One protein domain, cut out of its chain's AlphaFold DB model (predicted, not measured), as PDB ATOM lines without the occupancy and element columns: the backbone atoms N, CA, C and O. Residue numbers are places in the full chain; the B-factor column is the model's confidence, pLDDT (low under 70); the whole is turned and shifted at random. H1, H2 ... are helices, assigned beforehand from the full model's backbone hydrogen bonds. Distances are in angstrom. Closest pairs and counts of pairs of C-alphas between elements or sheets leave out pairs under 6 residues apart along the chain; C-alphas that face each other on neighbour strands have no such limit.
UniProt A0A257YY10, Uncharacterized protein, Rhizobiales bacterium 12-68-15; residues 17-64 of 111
ATOM      1  N   ARG A  17      32.068 -14.319  61.347       90.62
ATOM      2  CA  ARG A  17      31.001 -13.388  60.956       90.62
ATOM      3  C   ARG A  17      29.744 -13.502  61.825       90.62
ATOM      4  O   ARG A  17      29.120 -12.486  62.106       90.62
ATOM      5  N   PHE A  18      29.393 -14.705  62.277       90.94
ATOM      6  CA  PHE A  18      28.292 -14.914  63.220       90.94
ATOM      7  C   PHE A  18      28.615 -14.296  64.585       90.94
ATOM      8  O   PHE A  18      27.774 -13.611  65.167       90.94
ATOM      9  N   VAL A  19      29.853 -14.467  65.055       91.75
ATOM     10  CA  VAL A  19      30.330 -13.849  66.301       91.75
ATOM     11  C   VAL A  19      30.318 -12.323  66.192       91.75
ATOM     12  O   VAL A  19      29.800 -11.661  67.086       91.75
ATOM     13  N   LEU A  20      30.799 -11.761  65.076       94.88
ATOM     14  CA  LEU A  20      30.771 -10.315  64.833       94.88
ATOM     15  C   LEU A  20      29.344  -9.751  64.860       94.88
ATOM     16  O   LEU A  20      29.093  -8.755  65.534       94.88
ATOM     17  N   ILE A  21      28.402 -10.395  64.159       96.56
ATOM     18  CA  ILE A  21      26.989  -9.979  64.158       96.56
ATOM     19  C   ILE A  21      26.408 -10.063  65.570       96.56
ATOM     20  O   ILE A  21      25.726  -9.135  66.005       96.56
ATOM     21  N   SER A  22      26.700 -11.139  66.302       94.56
ATOM     22  CA  SER A  22      26.220 -11.329  67.675       94.56
ATOM     23  C   SER A  22      26.744 -10.237  68.609       94.56
ATOM     24  O   SER A  22      25.976  -9.669  69.381       94.56
ATOM     25  N   LEU A  23      28.027  -9.884  68.487       96.12
ATOM     26  CA  LEU A  23      28.669  -8.837  69.279       96.12
ATOM     27  C   LEU A  23      28.062  -7.458  68.993       96.12
ATOM     28  O   LEU A  23      27.676  -6.745  69.918       96.12
ATOM     29  N   LEU A  24      27.923  -7.102  67.714       97.06
ATOM     30  CA  LEU A  24      27.306  -5.839  67.302       97.06
ATOM     31  C   LEU A  24      25.845  -5.749  67.749       97.06
ATOM     32  O   LEU A  24      25.419  -4.703  68.229       97.06
ATOM     33  N   THR A  25      25.092  -6.845  67.636       97.75
ATOM     34  CA  THR A  25      23.696  -6.907  68.093       97.75
ATOM     35  C   THR A  25      23.616  -6.713  69.602       97.75
ATOM     36  O   THR A  25      22.815  -5.911  70.072       97.75
ATOM     37  N   PHE A  26      24.478  -7.388  70.362       96.56
ATOM     38  CA  PHE A  26      24.530  -7.263  71.815       96.56
ATOM     39  C   PHE A  26      24.797  -5.818  72.255       96.56
ATOM     40  O   PHE A  26      23.991  -5.235  72.980       96.56
ATOM     41  N   PHE A  27      25.875  -5.201  71.762       96.00
ATOM     42  CA  PHE A  27      26.180  -3.805  72.091       96.00
ATOM     43  C   PHE A  27      25.113  -2.840  71.571       96.00
ATOM     44  O   PHE A  27      24.753  -1.898  72.275       96.00
ATOM     45  N   GLY A  28      24.561  -3.094  70.383       97.94
ATOM     46  CA  GLY A  28      23.477  -2.302  69.811       97.94
ATOM     47  C   GLY A  28      22.231  -2.285  70.697       97.94
ATOM     48  O   GLY A  28      21.664  -1.219  70.923       97.94
ATOM     49  N   VAL A  29      21.845  -3.434  71.263       98.12
ATOM     50  CA  VAL A  29      20.724  -3.525  72.214       98.12
ATOM     51  C   VAL A  29      21.011  -2.714  73.475       98.12
ATOM     52  O   VAL A  29      20.171  -1.910  73.875       98.12
ATOM     53  N   ILE A  30      22.195  -2.867  74.075       96.31
ATOM     54  CA  ILE A  30      22.574  -2.122  75.288       96.31
ATOM     55  C   ILE A  30      22.551  -0.609  75.041       96.31
ATOM     56  O   ILE A  30      21.965   0.138  75.824       96.31
ATOM     57  N   ILE A  31      23.138  -0.151  73.931       95.00
ATOM     58  CA  ILE A  31      23.133   1.265  73.537       95.00
ATOM     59  C   ILE A  31      21.700   1.752  73.301       95.00
ATOM     60  O   ILE A  31      21.332   2.820  73.789       95.00
ATOM     61  N   GLY A  32      20.883   0.976  72.585       97.19
ATOM     62  CA  GLY A  32      19.492   1.319  72.292       97.19
ATOM     63  C   GLY A  32      18.662   1.492  73.562       97.19
ATOM     64  O   GLY A  32      17.991   2.509  73.727       97.19
ATOM     65  N   VAL A  33      18.768   0.544  74.496       96.19
ATOM     66  CA  VAL A  33      18.107   0.626  75.804       96.19
ATOM     67  C   VAL A  33      18.607   1.837  76.591       96.19
ATOM     68  O   VAL A  33      17.786   2.610  77.079       96.19
ATOM     69  N   ASN A  34      19.922   2.064  76.656       93.25
ATOM     70  CA  ASN A  34      20.486   3.225  77.350       93.25
ATOM     71  C   ASN A  34      20.004   4.552  76.758       93.25
ATOM     72  O   ASN A  34      19.700   5.475  77.506       93.25
ATOM     73  N   MET A  35      19.882   4.656  75.433       91.56
ATOM     74  CA  MET A  35      19.371   5.857  74.770       91.56
ATOM     75  C   MET A  35      17.883   6.078  75.062       91.56
ATOM     76  O   MET A  35      17.465   7.207  75.314       91.56
ATOM     77  N   VAL A  36      17.079   5.008  75.068       92.81
ATOM     78  CA  VAL A  36      15.666   5.070  75.476       92.81
ATOM     79  C   VAL A  36      15.561   5.518  76.930       92.81
ATOM     80  O   VAL A  36      14.819   6.452  77.216       92.81
ATOM     81  N   MET A  37      16.339   4.923  77.835       90.06
ATOM     82  CA  MET A  37      16.372   5.322  79.242       90.06
ATOM     83  C   MET A  37      16.830   6.771  79.413       90.06
ATOM     84  O   MET A  37      16.186   7.511  80.143       90.06
ATOM     85  N   ALA A  38      17.878   7.208  78.714       85.00
ATOM     86  CA  ALA A  38      18.344   8.592  78.741       85.00
ATOM     87  C   ALA A  38      17.265   9.556  78.230       85.00
ATOM     88  O   ALA A  38      17.022  10.587  78.853       85.00
ATOM     89  N   ARG A  39      16.558   9.203  77.149       83.31
ATOM     90  CA  ARG A  39      15.436   9.992  76.627       83.31
ATOM     91  C   ARG A  39      14.294  10.076  77.634       83.31
ATOM     92  O   ARG A  39      13.774  11.164  77.846       83.31
ATOM     93  N   LEU A  40      13.932   8.957  78.259       81.50
ATOM     94  CA  LEU A  40      12.902   8.903  79.296       81.50
ATOM     95  C   LEU A  40      13.319   9.678  80.549       81.50
ATOM     96  O   LEU A  40      12.492  10.359  81.145       81.50
ATOM     97  N   ALA A  41      14.591   9.614  80.937       78.94
ATOM     98  CA  ALA A  41      15.124  10.356  82.068       78.94
ATOM     99  C   ALA A  41      15.104  11.862  81.790       78.94
ATOM    100  O   ALA A  41      14.607  12.624  82.608       78.94
ATOM    101  N   VAL A  42      15.543  12.297  80.608       74.44
ATOM    102  CA  VAL A  42      15.464  13.707  80.198       74.44
ATOM    103  C   VAL A  42      14.012  14.170  80.055       74.44
ATOM    104  O   VAL A  42      13.700  15.279  80.462       74.44
ATOM    105  N   SER A  43      13.095  13.349  79.538       69.00
ATOM    106  CA  SER A  43      11.690  13.754  79.397       69.00
ATOM    107  C   SER A  43      10.915  13.753  80.718       69.00
ATOM    108  O   SER A  43      10.004  14.555  80.882       69.00
ATOM    109  N   THR A  44      11.249  12.848  81.642       64.56
ATOM    110  CA  THR A  44      10.514  12.649  82.906       64.56
ATOM    111  C   THR A  44      11.123  13.442  84.059       64.56
ATOM    112  O   THR A  44      10.385  14.001  84.858       64.56
ATOM    113  N   PHE A  45      12.457  13.529  84.138       54.53
ATOM    114  CA  PHE A  45      13.167  14.333  85.142       54.53
ATOM    115  C   PHE A  45      13.593  15.715  84.624       54.53
ATOM    116  O   PHE A  45      13.788  16.619  85.426       54.53
ATOM    117  N   GLY A  46      13.737  15.906  83.306       55.88
ATOM    118  CA  GLY A  46      14.062  17.205  82.690       55.88
ATOM    119  C   GLY A  46      12.842  18.010  82.228       55.88
ATOM    120  O   GLY A  46      12.990  19.115  81.705       55.88
ATOM    121  N   GLY A  47      11.626  17.503  82.436       52.41
ATOM    122  CA  GLY A  47      10.412  18.295  82.291       52.41
ATOM    123  C   GLY A  47      10.244  19.214  83.495       52.41
ATOM    124  O   GLY A  47       9.592  18.781  84.431       52.41
ATOM    125  N   VAL A  48      10.916  20.382  83.497       51.25
ATOM    126  CA  VAL A  48      10.338  21.759  83.505       51.25
ATOM    127  C   VAL A  48      11.418  22.873  83.426       51.25
ATOM    128  O   VAL A  48      11.053  24.038  83.319       51.25
ATOM    129  N   GLU A  49      12.731  22.596  83.453       52.44
ATOM    130  CA  GLU A  49      13.741  23.684  83.480       52.44
ATOM    131  C   GLU A  49      14.402  24.001  82.123       52.44
ATOM    132  O   GLU A  49      14.615  25.169  81.800       52.44
ATOM    133  N   THR A  50      14.682  23.017  81.265       49.09
ATOM    134  CA  THR A  50      15.690  23.227  80.202       49.09
ATOM    135  C   THR A  50      15.144  23.717  78.854       49.09
ATOM    136  O   THR A  50      15.864  24.405  78.126       49.09
ATOM    137  N   GLU A  51      13.877  23.452  78.509       48.72
ATOM    138  CA  GLU A  51      13.253  24.119  77.347       48.72
ATOM    139  C   GLU A  51      13.039  25.619  77.608       48.72
ATOM    140  O   GLU A  51      13.172  26.425  76.683       48.72
ATOM    141  N   SER A  52      12.795  25.999  78.870       50.91
ATOM    142  CA  SER A  52      12.770  27.397  79.306       50.91
ATOM    143  C   SER A  52      14.170  28.011  79.239       50.91
ATOM    144  O   SER A  52      14.309  29.102  78.707       50.91
ATOM    145  N   SER A  53      15.235  27.300  79.636       49.00
ATOM    146  CA  SER A  53      16.606  27.837  79.586       49.00
ATOM    147  C   SER A  53      17.208  27.979  78.175       49.00
ATOM    148  O   SER A  53      17.951  28.930  77.941       49.00
ATOM    149  N   TYR A  54      16.894  27.104  77.207       41.69
ATOM    150  CA  TYR A  54      17.402  27.260  75.827       41.69
ATOM    151  C   TYR A  54      16.624  28.323  75.031       41.69
ATOM    152  O   TYR A  54      17.233  29.123  74.314       41.69
ATOM    153  N   LYS A  55      15.294  28.419  75.214       47.06
ATOM    154  CA  LYS A  55      14.508  29.562  74.706       47.06
ATOM    155  C   LYS A  55      14.834  30.861  75.447       47.06
ATOM    156  O   LYS A  55      14.868  31.902  74.801       47.06
ATOM    157  N   ALA A  56      15.164  30.814  76.740       48.81
ATOM    158  CA  ALA A  56      15.673  31.969  77.480       48.81
ATOM    159  C   ALA A  56      17.042  32.409  76.953       48.81
ATOM    160  O   ALA A  56      17.261  33.602  76.820       48.81
ATOM    161  N   GLY A  57      17.926  31.488  76.554       49.69
ATOM    162  CA  GLY A  57      19.216  31.835  75.945       49.69
ATOM    163  C   GLY A  57      19.110  32.505  74.565       49.69
ATOM    164  O   GLY A  57      19.949  33.334  74.217       49.69
ATOM    165  N   LEU A  58      18.076  32.185  73.777       50.84
ATOM    166  CA  LEU A  58      17.795  32.848  72.494       50.84
ATOM    167  C   LEU A  58      16.991  34.149  72.660       50.84
ATOM    168  O   LEU A  58      17.248  35.099  71.926       50.84
ATOM    169  N   ALA A  59      16.091  34.229  73.645       49.34
ATOM    170  CA  ALA A  59      15.418  35.474  74.026       49.34
ATOM    171  C   ALA A  59      16.388  36.489  74.665       49.34
ATOM    172  O   ALA A  59      16.245  37.690  74.447       49.34
ATOM    173  N   PHE A  60      17.441  36.025  75.350       42.75
ATOM    174  CA  PHE A  60      18.474  36.888  75.936       42.75
ATOM    175  C   PHE A  60      19.277  37.684  74.897       42.75
ATOM    176  O   PHE A  60      19.716  38.787  75.198       42.75
ATOM    177  N   ARG A  61      19.419  37.202  73.651       47.66
ATOM    178  CA  ARG A  61      20.088  37.979  72.583       47.66
ATOM    179  C   ARG A  61      19.256  39.164  72.082       47.66
ATOM    180  O   ARG A  61      19.789  40.029  71.398       47.66
ATOM    181  N   GLY A  62      17.960  39.209  72.406       48.88
ATOM    182  CA  GLY A  62      17.107  40.381  72.185       48.88
ATOM    183  C   GLY A  62      17.086  41.354  73.371       48.88
ATOM    184  O   GLY A  62      16.762  42.523  73.189       48.88
ATOM    185  N   GLU A  63      17.459  40.896  74.570       44.00
ATOM    186  CA  GLU A  63      17.451  41.690  75.809       44.00
ATOM    187  C   GLU A  63      18.833  42.218  76.222       44.00
ATOM    188  O   GLU A  63      18.949  42.943  77.212       44.00
ATOM    189  N   GLU A  64      19.891  41.951  75.453       42.41
ATOM    190  CA  GLU A  64      21.209  42.564  75.685       42.41
ATOM    191  C   GLU A  64      21.183  44.102  75.555       42.41
ATOM    192  O   GLU A  64      22.019  44.769  76.153       42.41
TER     193      GLU A  64
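AT A GLANCE: This is residues 17 to 64 of the 111 residues of an uncharacterized protein of Rhizobiales bacterium 12-68-15 (UniProt A0A257YY10). A long helix, H1, is followed after a corner by a shorter helix, H2, the two making a wide, open V with no folding back of one on the other. The printed part has 48 residues with two named helices, H1 then H2, and no named strand: all helix. It is extended, a rod of 59 by 21 by 6 A, with a radius of gyration of the C-alphas of 18.8 A.

IN THESE COORDINATES: H1 is residues 17 to 45, 40.9 A from C-alpha 17 at (31.001, -13.388, 60.956) to C-alpha 45. H2 is residues 50 to 63, 19.1 A long, and ends with C-alpha 63 at (17.451, 41.690, 75.809).

HOW THE PARTS SIT: H1 and H2 are apart, joined by a tight link of 4 residues. Residues 17 to 41, 43 to 49 and 51 to 64 stand free. In H1 every O i to N i+4 pair is within hydrogen-bond range; in H2 8 of 10 are.

THE WHOLE: The C-alphas of Phe 18 and Glu 64, the two farthest apart, are 59.2 A apart. The printed part has no cut. Its mean pLDDT is 73.0, and residues 43 to 64 are under 70.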